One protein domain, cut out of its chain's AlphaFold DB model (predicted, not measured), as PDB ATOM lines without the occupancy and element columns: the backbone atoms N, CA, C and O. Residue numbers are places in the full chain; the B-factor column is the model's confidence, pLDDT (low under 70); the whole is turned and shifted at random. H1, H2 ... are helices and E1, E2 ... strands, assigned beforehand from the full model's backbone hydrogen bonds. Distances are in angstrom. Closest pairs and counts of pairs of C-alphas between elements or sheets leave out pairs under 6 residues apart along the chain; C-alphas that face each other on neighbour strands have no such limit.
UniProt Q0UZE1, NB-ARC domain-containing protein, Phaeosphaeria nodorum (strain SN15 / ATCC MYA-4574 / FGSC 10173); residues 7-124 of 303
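This is residues 7 to 124 of the 303 residues of the protein "NB-ARC domain-containing protein" of Phaeosphaeria nodorum (strain SN15 / ATCC MYA-4574 / FGSC 10173) (UniProt Q0UZE1). What does the model look like at first sight? A small sheet of three parallel strands, E1, E2 and E3, has H1 over one face, while H2 packs beside E1 on the opposite face and H3 packs on H2, crossing it steeply. A long loop, residues 70 to 88, reaches away from this body to Gly 78, and the short H4 sits near the first residue of H2. What is it made of? The printed part has 118 residues, with four named helices and three named strands in the order H1, E1, H2, H3, E2, H4, E3, and the sheet runs E1, E2, E3, all parallel. The class is mixed, helices and strands, with 57 residues in named elements, under half of the printed part. How large is it? It is compact, with a radius of gyration of the C-alphas of 14.8 A and spans of 48 by 34 by 22 A.

How do the strands pair? E1, residues 23 to 28, and E2, residues 89 to 94, are parallel neighbours at 14 degrees between their directions, with N 27 and O 92 2.8 A apart and N 90 and O 23 2.9 A apart, within hydrogen-bond range. E2 and E3, residues 112 to 115, are parallel neighbours at 7 degrees, with N 93 and O 114 2.8 A apart, within hydrogen-bond range. E1 and E3 are edge strands and E2 is an inner strand. What is on the sheet? H1, residues 7 to 16, is on it at a height over the sheet of 9.9 A, over E2 and along the strands, at 7 degrees to E2 on the local plane; the closest C-alphas of H1 and E2, those of Thr 7 and Asp 94, are 6.5 A apart. H2, residues 32 to 45, is on the opposite face at a height of 4.9 A, over none of the strands, and its closest C-alpha pair with E1, Val 27 and Ser 38, is 5.5 A apart. Where do the other helices stand? H3, residues 57 to 69, touches H2 at a steep tilt of 61 degrees, the same way, with the closest C-alphas, those of Gln 40 and Ser 60, 5.1 A apart. H3 is not on the sheet, but only just, with 4 pairs of C-alphas within 10 A. H4, residues 99 to 102, is not on the sheet and is close to H2 but not clearly touching it, the closest C-alphas being those of Ile 32 and Ile 101, 6.6 A apart. How do crossovers and helix backbones run? E1, H2, H3, E2 and E2, H4, E3 are strand-helix-strand units, each two parallel neighbour strands with one or more helices between, and both crossovers are right-handed. In H1, H2 and H3 every O i to N i+4 pair is within hydrogen-bond range, and H4 is too short for such a pair.

Where are the strands? E1 spans 16.6 A from C-alpha 23 at (38.097, -10.362, -31.301) to C-alpha 28, E2 spans 16.0 A, and E3 spans 10.2 A, ending at C-alpha 115 at (48.903, 1.405, -34.905). Where are the helices? H1 begins at C-alpha 7 at (52.337, -3.940, -41.411) and is 14.2 A long. H2 measures 19.8 A, H3 18.4 A and H4 5.7 A from first to last C-alpha.

How far does it reach? The two C-alphas farthest apart, those of Gly 78 and Pro 120, are 48.6 A apart. Is it whole, and which links are long? The printed part has no cut, and the links H2 to H3, of 11 residues, and H3 to E2, of 19 residues, are long. Where is confidence low? The mean pLDDT of the printed part is 85.5, and residues 52 to 55 and 74 to 85 are under 70.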
ATOM      1  N   THR A   7      53.568  -3.195 -41.122       89.31
ATOM      2  CA  THR A   7      52.337  -3.940 -41.411       89.31
ATOM      3  C   THR A   7      52.549  -5.434 -41.175       89.31
ATOM      4  O   THR A   7      51.747  -6.076 -40.505       89.31
ATOM      5  N   GLU A   8      53.687  -5.966 -41.617       90.38
ATOM      6  CA  GLU A   8      54.087  -7.360 -41.432       90.38
ATOM      7  C   GLU A   8      54.268  -7.705 -39.945       90.38
ATOM      8  O   GLU A   8      53.776  -8.731 -39.482       90.38
ATOM      9  N   ILE A   9      54.891  -6.825 -39.152       94.69
ATOM     10  CA  ILE A   9      55.011  -7.005 -37.696       94.69
ATOM     11  C   ILE A   9      53.643  -6.961 -37.012       94.69
ATOM     12  O   ILE A   9      53.399  -7.751 -36.102       94.69
ATOM     13  N   ALA A  10      52.744  -6.068 -37.432       95.12
ATOM     14  CA  ALA A  10      51.391  -6.015 -36.885       95.12
ATOM     15  C   ALA A  10      50.591  -7.287 -37.204       95.12
ATOM     16  O   ALA A  10      49.871  -7.798 -36.344       95.12
ATOM     17  N   GLN A  11      50.764  -7.837 -38.406       94.75
ATOM     18  CA  GLN A  11      50.173  -9.109 -38.802       94.75
ATOM     19  C   GLN A  11      50.724 -10.272 -37.967       94.75
ATOM     20  O   GLN A  11      49.946 -11.045 -37.408       94.75
ATOM     21  N   GLU A  12      52.046 -10.373 -37.820       96.25
ATOM     22  CA  GLU A  12      52.679 -11.405 -36.992       96.25
ATOM     23  C   GLU A  12      52.288 -11.289 -35.516       96.25
ATOM     24  O   GLU A  12      52.076 -12.303 -34.853       96.25
ATOM     25  N   PHE A  13      52.125 -10.068 -34.998       96.62
ATOM     26  CA  PHE A  13      51.593  -9.842 -33.656       96.62
ATOM     27  C   PHE A  13      50.177 -10.417 -33.518       96.62
ATOM     28  O   PHE A  13      49.924 -11.207 -32.610       96.62
ATOM     29  N   ALA A  14      49.272 -10.091 -34.446       96.69
ATOM     30  CA  ALA A  14      47.900 -10.598 -34.429       96.69
ATOM     31  C   ALA A  14      47.836 -12.133 -34.505       96.69
ATOM     32  O   ALA A  14      47.035 -12.754 -33.812       96.69
ATOM     33  N   ILE A  15      48.692 -12.751 -35.328       95.94
ATOM     34  CA  ILE A  15      48.765 -14.210 -35.475       95.94
ATOM     35  C   ILE A  15      49.319 -14.857 -34.202       95.94
ATOM     36  O   ILE A  15      48.733 -15.814 -33.695       95.94
ATOM     37  N   ARG A  16      50.435 -14.338 -33.677       96.94
ATOM     38  CA  ARG A  16      51.123 -14.894 -32.504       96.94
ATOM     39  C   ARG A  16      50.268 -14.838 -31.246       96.94
ATOM     40  O   ARG A  16      50.287 -15.785 -30.470       96.94
ATOM     41  N   TYR A  17      49.534 -13.747 -31.064       95.06
ATOM     42  CA  TYR A  17      48.727 -13.493 -29.871       95.06
ATOM     43  C   TYR A  17      47.235 -13.750 -30.096       95.06
ATOM     44  O   TYR A  17      46.408 -13.296 -29.310       95.06
ATOM     45  N   ARG A  18      46.859 -14.492 -31.150       94.75
ATOM     46  CA  ARG A  18      45.445 -14.668 -31.518       94.75
ATOM     47  C   ARG A  18      44.584 -15.245 -30.394       94.75
ATOM     48  O   ARG A  18      43.398 -14.970 -30.348       94.75
ATOM     49  N   GLU A  19      45.162 -16.102 -29.552       94.31
ATOM     50  CA  GLU A  19      44.439 -16.805 -28.485       94.31
ATOM     51  C   GLU A  19      44.234 -15.929 -27.240       94.31
ATOM     52  O   GLU A  19      43.436 -16.279 -26.376       94.31
ATOM     53  N   GLU A  20      44.921 -14.786 -27.152       93.19
ATOM     54  CA  GLU A  20      44.762 -13.816 -26.061       93.19
ATOM     55  C   GLU A  20      43.615 -12.826 -26.311       93.19
ATOM     56  O   GLU A  20      43.189 -12.130 -25.386       93.19
ATOM     57  N   PHE A  21      43.106 -12.765 -27.545       92.94
ATOM     58  CA  PHE A  21      42.030 -11.870 -27.953       92.94
ATOM     59  C   PHE A  21      40.807 -12.662 -28.413       92.94
ATOM     60  O   PHE A  21      40.893 -13.570 -29.235       92.94
ATOM     61  N   ASP A  22      39.640 -12.261 -27.929       91.38
ATOM     62  CA  ASP A  22      38.348 -12.795 -28.350       91.38
ATOM     63  C   ASP A  22      37.900 -12.229 -29.701       91.38
ATOM     64  O   ASP A  22      37.145 -12.869 -30.432       91.38
ATOM     65  N   ALA A  23      38.360 -11.020 -30.030       92.69
ATOM     66  CA  ALA A  23      38.097 -10.362 -31.301       92.69
ATOM     67  C   ALA A  23      39.320  -9.563 -31.759       92.69
ATOM     68  O   ALA A  23      39.923  -8.823 -30.980       92.69
ATOM     69  N   ILE A  24      39.667  -9.692 -33.041       96.06
ATOM     70  CA  ILE A  24      40.738  -8.923 -33.678       96.06
ATOM     71  C   ILE A  24      40.158  -8.215 -34.896       96.06
ATOM     72  O   ILE A  24      39.652  -8.859 -35.813       96.06
ATOM     73  N   PHE A  25      40.272  -6.892 -34.921       97.06
ATOM     74  CA  PHE A  25      39.793  -6.055 -36.011       97.06
ATOM     75  C   PHE A  25      40.970  -5.420 -36.740       97.06
ATOM     76  O   PHE A  25      41.827  -4.790 -36.122       97.06
ATOM     77  N   TRP A  26      40.995  -5.552 -38.064       96.81
ATOM     78  CA  TRP A  26      41.985  -4.898 -38.915       96.81
ATOM     79  C   TRP A  26      41.334  -3.758 -39.691       96.81
ATOM     80  O   TRP A  26      40.430  -3.987 -40.494       96.81
ATOM     81  N   VAL A  27      41.811  -2.537 -39.473       96.31
ATOM     82  CA  VAL A  27      41.285  -1.312 -40.075       96.31
ATOM     83  C   VAL A  27      42.360  -0.678 -40.942       96.31
ATOM     84  O   VAL A  27      43.435  -0.326 -40.462       96.31
ATOM     85  N   GLN A  28      42.052  -0.507 -42.226       89.12
ATOM     86  CA  GLN A  28      42.887   0.274 -43.138       89.12
ATOM     87  C   GLN A  28      42.658   1.761 -42.863       89.12
ATOM     88  O   GLN A  28      41.548   2.267 -43.044       89.12
ATOM     89  N   ALA A  29      43.697   2.436 -42.379       90.50
ATOM     90  CA  ALA A  29      43.651   3.787 -41.835       90.50
ATOM     91  C   ALA A  29      44.459   4.793 -42.664       90.50
ATOM     92  O   ALA A  29      44.944   5.782 -42.136       90.50
ATOM     93  N   ASP A  30      44.604   4.573 -43.967       80.75
ATOM     94  CA  ASP A  30      45.246   5.543 -44.857       80.75
ATOM     95  C   ASP A  30      44.277   6.606 -45.391       80.75
ATOM     96  O   ASP A  30      44.708   7.685 -45.790       80.75
ATOM     97  N   GLU A  31      42.968   6.334 -45.358       82.62
ATOM     98  CA  GLU A  31      41.912   7.263 -45.764       82.62
ATOM     99  C   GLU A  31      40.642   7.076 -44.918       82.62
ATOM    100  O   GLU A  31      40.248   5.952 -44.600       82.62
ATOM    101  N   ILE A  32      39.927   8.171 -44.625       90.56
ATOM    102  CA  ILE A  32      38.685   8.148 -43.822       90.56
ATOM    103  C   ILE A  32      37.634   7.196 -44.417       90.56
ATOM    104  O   ILE A  32      36.999   6.445 -43.681       90.56
ATOM    105  N   ALA A  33      37.481   7.174 -45.744       87.88
ATOM    106  CA  ALA A  33      36.517   6.304 -46.419       87.88
ATOM    107  C   ALA A  33      36.789   4.806 -46.168       87.88
ATOM    108  O   ALA A  33      35.856   4.018 -46.019       87.88
ATOM    109  N   LYS A  34      38.063   4.405 -46.065       87.62
ATOM    110  CA  LYS A  34      38.452   3.017 -45.772       87.62
ATOM    111  C   LYS A  34      38.238   2.654 -44.307       87.62
ATOM    112  O   LYS A  34      37.839   1.524 -44.014       87.62
ATOM    113  N   ILE A  35      38.423   3.610 -43.397       94.19
ATOM    114  CA  ILE A  35      38.068   3.434 -41.985       94.19
ATOM    115  C   ILE A  35      36.555   3.237 -41.859       94.19
ATOM    116  O   ILE A  35      36.129   2.264 -41.240       94.19
ATOM    117  N   ASN A  36      35.748   4.081 -42.511       94.12
ATOM    118  CA  ASN A  36      34.287   3.941 -42.552       94.12
ATOM    119  C   ASN A  36      33.857   2.565 -43.060       94.12
ATOM    120  O   ASN A  36      33.079   1.876 -42.401       94.12
ATOM    121  N   GLN A  37      34.419   2.129 -44.190       91.31
ATOM    122  CA  GLN A  37      34.149   0.806 -44.747       91.31
ATOM    123  C   GLN A  37      34.534  -0.318 -43.772       91.31
ATOM    124  O   GLN A  37      33.797  -1.295 -43.624       91.31
ATOM    125  N   SER A  38      35.670  -0.181 -43.086       94.00
ATOM    126  CA  SER A  38      36.124  -1.155 -42.088       94.00
ATOM    127  C   SER A  38      35.170  -1.212 -40.893       94.00
ATOM    128  O   SER A  38      34.773  -2.299 -40.490       94.00
ATOM    129  N   TYR A  39      34.732  -0.065 -40.364       95.56
ATOM    130  CA  TYR A  39      33.776  -0.001 -39.252       95.56
ATOM    131  C   TYR A  39      32.402  -0.550 -39.642       95.56
ATOM    132  O   TYR A  39      31.809  -1.296 -38.870       95.56
ATOM    133  N   GLN A  40      31.919  -0.274 -40.854       93.38
ATOM    134  CA  GLN A  40      30.688  -0.876 -41.371       93.38
ATOM    135  C   GLN A  40      30.785  -2.405 -41.434       93.38
ATOM    136  O   GLN A  40      29.863  -3.122 -41.032       93.38
ATOM    137  N   ARG A  41      31.926  -2.921 -41.901       92.69
ATOM    138  CA  ARG A  41      32.182  -4.359 -41.942       92.69
ATOM    139  C   ARG A  41      32.232  -4.965 -40.541       92.69
ATOM    140  O   ARG A  41      31.554  -5.960 -40.313       92.69
ATOM    141  N   ILE A  42      32.969  -4.353 -39.613       94.75
ATOM    142  CA  ILE A  42      33.056  -4.793 -38.211       94.75
ATOM    143  C   ILE A  42      31.661  -4.822 -37.580       94.75
ATOM    144  O   ILE A  42      31.281  -5.817 -36.975       94.75
ATOM    145  N   SER A  43      30.876  -3.763 -37.775       92.94
ATOM    146  CA  SER A  43      29.506  -3.657 -37.273       92.94
ATOM    147  C   SER A  43      28.615  -4.801 -37.769       92.94
ATOM    148  O   SER A  43      27.892  -5.425 -36.991       92.94
ATOM    149  N   THR A  44      28.726  -5.136 -39.058       90.62
ATOM    150  CA  THR A  44      27.980  -6.243 -39.671       90.62
ATOM    151  C   THR A  44      28.466  -7.608 -39.171       90.62
ATOM    152  O   THR A  44      27.650  -8.471 -38.865       90.62
ATOM    153  N   GLU A  45      29.783  -7.820 -39.065       90.62
ATOM    154  CA  GLU A  45      30.377  -9.084 -38.597       90.62
ATOM    155  C   GLU A  45      30.098  -9.346 -37.107       90.62
ATOM    156  O   GLU A  45      29.918 -10.496 -36.714       90.62
ATOM    157  N   LEU A  46      29.984  -8.291 -36.297       89.31
ATOM    158  CA  LEU A  46      29.545  -8.360 -34.900       89.31
ATOM    159  C   LEU A  46      28.019  -8.497 -34.742       89.31
ATOM    160  O   LEU A  46      27.533  -8.629 -33.621       89.31
ATOM    161  N   GLY A  47      27.252  -8.433 -35.836       88.31
ATOM    162  CA  GLY A  47      25.788  -8.494 -35.802       88.31
ATOM    163  C   GLY A  47      25.114  -7.260 -35.188       88.31
ATOM    164  O   GLY A  47      23.948  -7.337 -34.801       88.31
ATOM    165  N   LEU A  48      25.822  -6.128 -35.096       87.88
ATOM    166  CA  LEU A  48      25.277  -4.853 -34.603       87.88
ATOM    167  C   LEU A  48      24.336  -4.212 -35.628       87.88
ATOM    168  O   LEU A  48      23.402  -3.501 -35.264       87.88
ATOM    169  N   GLU A  49      24.578  -4.494 -36.908       85.19
ATOM    170  CA  GLU A  49      23.775  -4.048 -38.042       85.19
ATOM    171  C   GLU A  49      23.414  -5.230 -38.940       85.19
ATOM    172  O   GLU A  49      24.175  -6.188 -39.096       85.19
ATOM    173  N   LYS A  50      22.242  -5.155 -39.578       79.38
ATOM    174  CA  LYS A  50      21.860  -6.115 -40.616       79.38
ATOM    175  C   LYS A  50      22.385  -5.632 -41.959       79.38
ATOM    176  O   LYS A  50      22.137  -4.499 -42.354       79.38
ATOM    177  N   SER A  51      22.986  -6.534 -42.729       70.38
ATOM    178  CA  SER A  51      23.495  -6.247 -44.079       70.38
ATOM    179  C   SER A  51      22.431  -5.752 -45.075       70.38
ATOM    180  O   SER A  51      22.774  -5.211 -46.122       70.38
ATOM    181  N   SER A  52      21.141  -5.932 -44.769       63.94
ATOM    182  CA  SER A  52      20.006  -5.476 -45.579       63.94
ATOM    183  C   SER A  52      19.596  -4.020 -45.340       63.94
ATOM    184  O   SER A  52      18.751  -3.504 -46.071       63.94
ATOM    185  N   GLU A  53      20.117  -3.373 -44.300       65.31
ATOM    186  CA  GLU A  53      19.738  -2.016 -43.921       65.31
ATOM    187  C   GLU A  53      20.811  -1.024 -44.403       65.31
ATOM    188  O   GLU A  53      22.000  -1.159 -44.122       65.31
ATOM    189  N   SER A  54      20.397  -0.026 -45.192       58.91
ATOM    190  CA  SER A  54      21.280   1.064 -45.623       58.91
ATOM    191  C   SER A  54      21.494   2.019 -44.452       58.91
ATOM    192  O   SER A  54      20.732   2.972 -44.280       58.91
ATOM    193  N   HIS A  55      22.522   1.773 -43.650       68.75
ATOM    194  CA  HIS A  55      22.905   2.659 -42.557       68.75
ATOM    195  C   HIS A  55      23.946   3.691 -42.992       68.75
ATOM    196  O   HIS A  55      24.680   3.499 -43.962       68.75
ATOM    197  N   SER A  56      23.977   4.828 -42.294       86.06
ATOM    198  CA  SER A  56      25.005   5.842 -42.516       86.06
ATOM    199  C   SER A  56      26.314   5.423 -41.848       86.06
ATOM    200  O   SER A  56      26.304   4.789 -40.797       86.06
ATOM    201  N   GLU A  57      27.442   5.850 -42.414       89.19
ATOM    202  CA  GLU A  57      28.787   5.581 -41.876       89.19
ATOM    203  C   GLU A  57      28.921   5.983 -40.394       89.19
ATOM    204  O   GLU A  57      29.594   5.317 -39.611       89.19
ATOM    205  N   VAL A  58      28.219   7.048 -39.988       91.50
ATOM    206  CA  VAL A  58      28.175   7.529 -38.601       91.50
ATOM    207  C   VAL A  58      27.528   6.504 -37.668       91.50
ATOM    208  O   VAL A  58      28.018   6.309 -36.561       91.50
ATOM    209  N   VAL A  59      26.449   5.839 -38.095       91.62
ATOM    210  CA  VAL A  59      25.763   4.831 -37.270       91.62
ATOM    211  C   VAL A  59      26.677   3.633 -37.044       91.62
ATOM    212  O   VAL A  59      26.926   3.288 -35.888       91.62
ATOM    213  N   SER A  60      27.264   3.077 -38.108       93.69
ATOM    214  CA  SER A  60      28.231   1.981 -37.994       93.69
ATOM    215  C   SER A  60      29.404   2.348 -37.086       93.69
ATOM    216  O   SER A  60      29.803   1.563 -36.226       93.69
ATOM    217  N   ARG A  61      29.927   3.574 -37.222       95.12
ATOM    218  CA  ARG A  61      31.014   4.071 -36.377       95.12
ATOM    219  C   ARG A  61      30.649   4.066 -34.895       95.12
ATOM    220  O   ARG A  61      31.409   3.539 -34.082       95.12
ATOM    221  N   GLU A  62      29.513   4.659 -34.533       94.50
ATOM    222  CA  GLU A  62      29.108   4.754 -33.128       94.50
ATOM    223  C   GLU A  62      28.706   3.391 -32.538       94.50
ATOM    224  O   GLU A  62      28.981   3.146 -31.364       94.50
ATOM    225  N   LEU A  63      28.138   2.477 -33.332       93.88
ATOM    226  CA  LEU A  63      27.822   1.114 -32.886       93.88
ATOM    227  C   LEU A  63      29.080   0.321 -32.532       93.88
ATOM    228  O   LEU A  63      29.172  -0.229 -31.435       93.88
ATOM    229  N   VAL A  64      30.079   0.320 -33.417       94.75
ATOM    230  CA  VAL A  64      31.364  -0.344 -33.158       94.75
ATOM    231  C   VAL A  64      32.070   0.281 -31.958       94.75
ATOM    232  O   VAL A  64      32.557  -0.445 -31.097       94.75
ATOM    233  N   LYS A  65      32.086   1.617 -31.829       95.12
ATOM    234  CA  LYS A  65      32.647   2.283 -30.637       95.12
ATOM    235  C   LYS A  65      31.904   1.904 -29.360       95.12
ATOM    236  O   LYS A  65      32.542   1.701 -28.327       95.12
ATOM    237  N   GLY A  66      30.578   1.796 -29.424       93.06
ATOM    238  CA  GLY A  66      29.745   1.334 -28.319       93.06
ATOM    239  C   GLY A  66      30.110  -0.086 -27.889       93.06
ATOM    240  O   GLY A  66      30.316  -0.326 -26.700       93.06
ATOM    241  N   TRP A  67      30.280  -0.994 -28.854       92.69
ATOM    242  CA  TRP A  67      30.725  -2.363 -28.590       92.69
ATOM    243  C   TRP A  67      32.141  -2.403 -28.005       92.69
ATOM    244  O   TRP A  67      32.345  -3.028 -26.974       92.69
ATOM    245  N   LEU A  68      33.111  -1.676 -28.572       92.88
ATOM    246  CA  LEU A  68      34.491  -1.626 -28.053       92.88
ATOM    247  C   LEU A  68      34.552  -1.091 -26.608       92.88
ATOM    248  O   LEU A  68      35.373  -1.548 -25.812       92.88
ATOM    249  N   SER A  69      33.640  -0.177 -26.256       91.62
ATOM    250  CA  SER A  69      33.527   0.406 -24.911       91.62
ATOM    251  C   SER A  69      32.976  -0.556 -23.868       91.62
ATOM    252  O   SER A  69      33.363  -0.479 -22.703       91.62
ATOM    253  N   ASN A  70      32.063  -1.435 -24.266       88.19
ATOM    254  CA  ASN A  70      31.436  -2.409 -23.385       88.19
ATOM    255  C   ASN A  70      31.180  -3.701 -24.169       88.19
ATOM    256  O   ASN A  70      30.042  -3.944 -24.579       88.19
ATOM    257  N   PRO A  71      32.229  -4.495 -24.433       88.25
ATOM    258  CA  PRO A  71      32.139  -5.616 -25.352       88.25
ATOM    259  C   PRO A  71      31.422  -6.801 -24.700       88.25
ATOM    260  O   PRO A  71      31.535  -7.035 -23.495       88.25
ATOM    261  N   TRP A  72      30.683  -7.566 -25.502       80.75
ATOM    262  CA  TRP A  72      29.949  -8.751 -25.049       80.75
ATOM    263  C   TRP A  72      30.176  -9.940 -25.988       80.75
ATOM    264  O   TRP A  72      30.352  -9.767 -27.195       80.75
ATOM    265  N   ARG A  73      30.165 -11.156 -25.424       72.19
ATOM    266  CA  ARG A  73      30.072 -12.418 -26.178       72.19
ATOM    267  C   ARG A  73      28.588 -12.663 -26.478       72.19
ATOM    268  O   ARG A  73      27.756 -12.327 -25.647       72.19
ATOM    269  N   ASP A  74      28.280 -13.161 -27.666       65.19
ATOM    270  CA  ASP A  74      26.955 -13.221 -28.306       65.19
ATOM    271  C   ASP A  74      25.691 -13.402 -27.418       65.19
ATOM    272  O   ASP A  74      25.674 -14.109 -26.410       65.19
ATOM    273  N   HIS A  75      24.592 -12.812 -27.902       53.84
ATOM    274  CA  HIS A  75      23.203 -13.024 -27.507       53.84
ATOM    275  C   HIS A  75      22.675 -14.351 -28.091       53.84
ATOM    276  O   HIS A  75      21.903 -14.357 -29.055       53.84
ATOM    277  N   THR A  76      22.978 -15.498 -27.479       46.03
ATOM    278  CA  THR A  76      22.074 -16.644 -27.660       46.03
ATOM    279  C   THR A  76      20.725 -16.254 -27.052       46.03
ATOM    280  O   THR A  76      20.620 -15.902 -25.875       46.03
ATOM    281  N   ALA A  77      19.678 -16.225 -27.879       43.03
ATOM    282  CA  ALA A  77      18.326 -15.871 -27.463       43.03
ATOM    283  C   ALA A  77      17.829 -16.843 -26.375       43.03
ATOM    284  O   ALA A  77      17.247 -17.881 -26.680       43.03
ATOM    285  N   GLY A  78      18.079 -16.520 -25.105       47.59
ATOM    286  CA  GLY A  78      17.628 -17.315 -23.964       47.59
ATOM    287  C   GLY A  78      18.587 -17.394 -22.778       47.59
ATOM    288  O   GLY A  78      18.128 -17.757 -21.698       47.59
ATOM    289  N   GLU A  79      19.866 -17.034 -22.919       47.22
ATOM    290  CA  GLU A  79      20.797 -17.085 -21.786       47.22
ATOM    291  C   GLU A  79      20.965 -15.717 -21.123       47.22
ATOM    292  O   GLU A  79      21.052 -14.666 -21.757       47.22
ATOM    293  N   SER A  80      20.902 -15.737 -19.793       48.34
ATOM    294  CA  SER A  80      20.924 -14.542 -18.956       48.34
ATOM    295  C   SER A  80      22.264 -13.827 -19.101       48.34
ATOM    296  O   SER A  80      23.307 -14.473 -19.088       48.34
ATOM    297  N   PHE A  81      22.215 -12.496 -19.191       46.88
ATOM    298  CA  PHE A  81      23.372 -11.601 -19.183       46.88
ATOM    299  C   PHE A  81      24.375 -12.057 -18.112       46.88
ATOM    300  O   PHE A  81      24.066 -11.997 -16.920       46.88
ATOM    301  N   ASN A  82      25.545 -12.551 -18.526       46.72
ATOM    302  CA  ASN A  82      26.615 -12.906 -17.603       46.72
ATOM    303  C   ASN A  82      27.679 -11.796 -17.642       46.72
ATOM    304  O   ASN A  82      28.541 -11.813 -18.518       46.72
ATOM    305  N   PRO A  83      27.639 -10.814 -16.722       49.88
ATOM    306  CA  PRO A  83      28.521  -9.642 -16.734       49.88
ATOM    307  C   PRO A  83      29.987  -9.956 -16.372       49.88
ATOM    308  O   PRO A  83      30.740  -9.047 -16.044       49.88
ATOM    309  N   SER A  84      30.396 -11.231 -16.371       48.66
ATOM    310  CA  SER A  84      31.665 -11.701 -15.797       48.66
ATOM    311  C   SER A  84      32.686 -12.234 -16.809       48.66
ATOM    312  O   SER A  84      33.716 -12.768 -16.411       48.66
ATOM    313  N   SER A  85      32.447 -12.090 -18.114       56.62
ATOM    314  CA  SER A  85      33.444 -12.418 -19.142       56.62
ATOM    315  C   SER A  85      33.868 -11.142 -19.858       56.62
ATOM    316  O   SER A  85      33.270 -10.780 -20.867       56.62
ATOM    317  N   GLU A  86      34.866 -10.444 -19.310       71.50
ATOM    318  CA  GLU A  86      35.532  -9.340 -20.009       71.50
ATOM    319  C   GLU A  86      35.999  -9.853 -21.380       71.50
ATOM    320  O   GLU A  86      36.767 -10.811 -21.468       71.50
ATOM    321  N   VAL A  87      35.455  -9.281 -22.456       84.19
ATOM    322  CA  VAL A  87      35.874  -9.601 -23.822       84.19
ATOM    323  C   VAL A  87      37.134  -8.807 -24.108       84.19
ATOM    324  O   VAL A  87      37.098  -7.576 -24.125       84.19
ATOM    325  N   ASN A  88      38.237  -9.509 -24.342       89.88
ATOM    326  CA  ASN A  88      39.494  -8.870 -24.691       89.88
ATOM    327  C   ASN A  88      39.569  -8.706 -26.209       89.88
ATOM    328  O   ASN A  88      39.507  -9.690 -26.945       89.88
ATOM    329  N   TRP A  89      39.699  -7.478 -26.701       94.25
ATOM    330  CA  TRP A  89      39.755  -7.202 -28.136       94.25
ATOM    331  C   TRP A  89      41.049  -6.493 -28.529       94.25
ATOM    332  O   TRP A  89      41.646  -5.765 -27.738       94.25
ATOM    333  N   LEU A  90      41.452  -6.683 -29.783       97.00
ATOM    334  CA  LEU A  90      42.532  -5.953 -30.441       97.00
ATOM    335  C   LEU A  90      41.972  -5.230 -31.667       97.00
ATOM    336  O   LEU A  90      41.348  -5.858 -32.520       97.00
ATOM    337  N   ILE A  91      42.231  -3.931 -31.797       97.25
ATOM    338  CA  ILE A  91      42.016  -3.195 -33.049       97.25
ATOM    339  C   ILE A  91      43.353  -2.708 -33.598       97.25
ATOM    340  O   ILE A  91      44.160  -2.104 -32.888       97.25
ATOM    341  N   ILE A  92      43.592  -3.001 -34.871       97.69
ATOM    342  CA  ILE A  92      44.808  -2.645 -35.591       97.69
ATOM    343  C   ILE A  92      44.448  -1.566 -36.607       97.69
ATOM    344  O   ILE A  92      43.695  -1.833 -37.538       97.69
ATOM    345  N   PHE A  93      44.995  -0.364 -36.437       96.62
ATOM    346  CA  PHE A  93      44.930   0.707 -37.428       96.62
ATOM    347  C   PHE A  93      46.200   0.676 -38.274       96.62
ATOM    348  O   PHE A  93      47.267   1.120 -37.845       96.62
ATOM    349  N   ASP A  94      46.089   0.112 -39.470       92.94
ATOM    350  CA  ASP A  94      47.207  -0.042 -40.391       92.94
ATOM    351  C   ASP A  94      47.322   1.171 -41.322       92.94
ATOM    352  O   ASP A  94      46.328   1.635 -41.875       92.94
ATOM    353  N   ASN A  95      48.542   1.669 -41.510       86.56
ATOM    354  CA  ASN A  95      48.888   2.789 -42.385       86.56
ATOM    355  C   ASN A  95      48.243   4.136 -41.989       86.56
ATOM    356  O   ASN A  95      47.920   4.949 -42.854       86.56
ATOM    357  N   ALA A  96      48.100   4.389 -40.682       88.75
ATOM    358  CA  ALA A  96      47.595   5.642 -40.109       88.75
ATOM    359  C   ALA A  96      48.616   6.790 -40.221       88.75
ATOM    360  O   ALA A  96      49.144   7.283 -39.221       88.75
ATOM    361  N   ASP A  97      48.944   7.185 -41.451       79.06
ATOM    362  CA  ASP A  97      49.970   8.190 -41.754       79.06
ATOM    363  C   ASP A  97      49.516   9.634 -41.454       79.06
ATOM    364  O   ASP A  97      50.364  10.506 -41.284       79.06
ATOM    365  N   ASP A  98      48.209   9.878 -41.302       83.56
ATOM    366  CA  ASP A  98      47.664  11.045 -40.597       83.56
ATOM    367  C   ASP A  98      46.903  10.555 -39.355       83.56
ATOM    368  O   ASP A  98      45.750  10.137 -39.464       83.56
ATOM    369  N   PRO A  99      47.506  10.582 -38.156       83.81
ATOM    370  CA  PRO A  99      46.868  10.020 -36.975       83.81
ATOM    371  C   PRO A  99      45.639  10.822 -36.523       83.81
ATOM    372  O   PRO A  99      44.814  10.279 -35.793       83.81
ATOM    373  N   MET A 100      45.453  12.073 -36.969       90.12
ATOM    374  CA  MET A 100      44.288  12.877 -36.581       90.12
ATOM    375  C   MET A 100      42.971  12.266 -37.055       90.12
ATOM    376  O   MET A 100      41.954  12.417 -36.372       90.12
ATOM    377  N   ILE A 101      42.985  11.530 -38.170       89.12
ATOM    378  CA  ILE A 101      41.785  10.887 -38.717       89.12
ATOM    379  C   ILE A 101      41.204   9.836 -37.765       89.12
ATOM    380  O   ILE A 101      40.019   9.535 -37.855       89.12
ATOM    381  N   LEU A 102      42.010   9.291 -36.844       93.50
ATOM    382  CA  LEU A 102      41.573   8.278 -35.886       93.50
ATOM    383  C   LEU A 102      40.786   8.870 -34.712       93.50
ATOM    384  O   LEU A 102      40.142   8.117 -33.989       93.50
ATOM    385  N   THR A 103      40.798  10.193 -34.519       92.50
ATOM    386  CA  THR A 103      40.184  10.860 -33.351       92.50
ATOM    387  C   THR A 103      38.716  10.471 -33.159       92.50
ATOM    388  O   THR A 103      38.297  10.144 -32.052       92.50
ATOM    389  N   ASP A 104      37.947  10.435 -34.248       92.25
ATOM    390  CA  ASP A 104      36.516  10.108 -34.218       92.25
ATOM    391  C   ASP A 104      36.225   8.609 -34.043       92.25
ATOM    392  O   ASP A 104      35.117   8.231 -33.648       92.25
ATOM    393  N   TYR A 105      37.214   7.768 -34.344       94.62
ATOM    394  CA  TYR A 105      37.132   6.305 -34.347       94.62
ATOM    395  C   TYR A 105      37.782   5.689 -33.108       94.62
ATOM    396  O   TYR A 105      37.615   4.495 -32.861       94.62
ATOM    397  N   TRP A 106      38.505   6.498 -32.328       93.25
ATOM    398  CA  TRP A 106      39.300   6.037 -31.205       93.25
ATOM    399  C   TRP A 106      38.432   5.270 -30.197       93.25
ATOM    400  O   TRP A 106      37.438   5.821 -29.701       93.25
ATOM    401  N   PRO A 107      38.774   4.007 -29.884       91.25
ATOM    402  CA  PRO A 107      37.981   3.211 -28.967       91.25
ATOM    403  C   PRO A 107      38.097   3.751 -27.543       91.25
ATOM    404  O   PRO A 107      39.136   4.255 -27.115       91.25
ATOM    405  N   GLN A 108      37.011   3.610 -26.797       85.00
ATOM    406  CA  GLN A 108      37.028   3.672 -25.341       85.00
ATOM    407  C   GLN A 108      36.911   2.226 -24.833       85.00
ATOM    408  O   GLN A 108      36.420   1.380 -25.573       85.00
ATOM    409  N   GLY A 109      37.368   1.926 -23.616       83.00
ATOM    410  CA  GLY A 109      37.252   0.588 -23.013       83.00
ATOM    411  C   GLY A 109      38.584  -0.139 -22.788       83.00
ATOM    412  O   GLY A 109      39.661   0.404 -23.036       83.00
ATOM    413  N   SER A 110      38.494  -1.367 -22.272       83.12
ATOM    414  CA  SER A 110      39.631  -2.160 -21.775       83.12
ATOM    415  C   SER A 110      40.155  -3.159 -22.814       83.12
ATOM    416  O   SER A 110      40.208  -4.354 -22.545       83.12
ATOM    417  N   GLY A 111      40.517  -2.678 -24.005       91.06
ATOM    418  CA  GLY A 111      41.130  -3.495 -25.061       91.06
ATOM    419  C   GLY A 111      42.512  -3.002 -25.487       91.06
ATOM    420  O   GLY A 111      43.088  -2.095 -24.881       91.06
ATOM    421  N   ALA A 112      43.050  -3.598 -26.548       93.69
ATOM    422  CA  ALA A 112      44.349  -3.253 -27.113       93.69
ATOM    423  C   ALA A 112      44.211  -2.516 -28.453       93.69
ATOM    424  O   ALA A 112      43.444  -2.912 -29.330       93.69
ATOM    425  N   VAL A 113      45.008  -1.462 -28.638       94.88
ATOM    426  CA  VAL A 113      45.118  -0.730 -29.908       94.88
ATOM    427  C   VAL A 113      46.545  -0.846 -30.423       94.88
ATOM    428  O   VAL A 113      47.491  -0.483 -29.722       94.88
ATOM    429  N   LEU A 114      46.702  -1.314 -31.659       95.44
ATOM    430  CA  LEU A 114      47.975  -1.315 -32.373       95.44
ATOM    431  C   LEU A 114      47.872  -0.385 -33.580       95.44
ATOM    432  O   LEU A 114      46.893  -0.424 -34.316       95.44
ATOM    433  N   ILE A 115      48.882   0.455 -33.790       94.56
ATOM    434  CA  ILE A 115      48.903   1.405 -34.905       94.56
ATOM    435  C   ILE A 115      50.194   1.218 -35.686       94.56
ATOM    436  O   ILE A 115      51.281   1.235 -35.102       94.56
ATOM    437  N   THR A 116      50.090   1.100 -37.008       90.50
ATOM    438  CA  THR A 116      51.235   1.259 -37.907       90.50
ATOM    439  C   THR A 116      51.134   2.632 -38.573       90.50
ATOM    440  O   THR A 116      50.084   3.034 -39.063       90.50
ATOM    441  N   SER A 117      52.219   3.406 -38.536       89.00
ATOM    442  CA  SER A 117      52.235   4.776 -39.061       89.00
ATOM    443  C   SER A 117      53.654   5.190 -39.431       89.00
ATOM    444  O   SER A 117      54.633   4.708 -38.844       89.00
ATOM    445  N   ARG A 118      53.787   6.061 -40.428       83.12
ATOM    446  CA  ARG A 118      55.033   6.770 -40.743       83.12
ATOM    447  C   ARG A 118      55.167   8.075 -39.964       83.12
ATOM    448  O   ARG A 118      56.296   8.542 -39.833       83.12
ATOM    449  N   ASP A 119      54.071   8.631 -39.442       84.75
ATOM    450  CA  ASP A 119      54.086   9.887 -38.696       84.75
ATOM    451  C   ASP A 119      54.499   9.651 -37.228       84.75
ATOM    452  O   ASP A 119      53.798   8.963 -36.476       84.75
ATOM    453  N   PRO A 120      55.623  10.235 -36.768       83.94
ATOM    454  CA  PRO A 120      56.053  10.128 -35.377       83.94
ATOM    455  C   PRO A 120      55.053  10.701 -34.358       83.94
ATOM    456  O   PRO A 120      55.122  10.332 -33.184       83.94
ATOM    457  N   LEU A 121      54.142  11.594 -34.770       86.06
ATOM    458  CA  LEU A 121      53.111  12.188 -33.911       86.06
ATOM    459  C   LEU A 121      52.212  11.120 -33.271       86.06
ATOM    460  O   LEU A 121      51.801  11.271 -32.115       86.06
ATOM    461  N   THR A 122      51.993  10.008 -33.977       88.00
ATOM    462  CA  THR A 122      51.195   8.855 -33.537       88.00
ATOM    463  C   THR A 122      51.638   8.316 -32.173       88.00
ATOM    464  O   THR A 122      50.802   7.903 -31.375       88.00
ATOM    465  N   LYS A 123      52.935   8.402 -31.840       88.12
ATOM    466  CA  LYS A 123      53.485   7.930 -30.552       88.12
ATOM    467  C   LYS A 123      53.000   8.712 -29.332       88.12
ATOM    468  O   LYS A 123      53.172   8.253 -28.204       88.12
ATOM    469  N   THR A 124      52.493   9.921 -29.554       88.06
ATOM    470  CA  THR A 124      52.136  10.874 -28.495       88.06
ATOM    471  C   THR A 124      50.691  11.348 -28.569       88.06
ATOM    472  O   THR A 124      50.190  11.870 -27.581       88.06
TER     473      THR A 124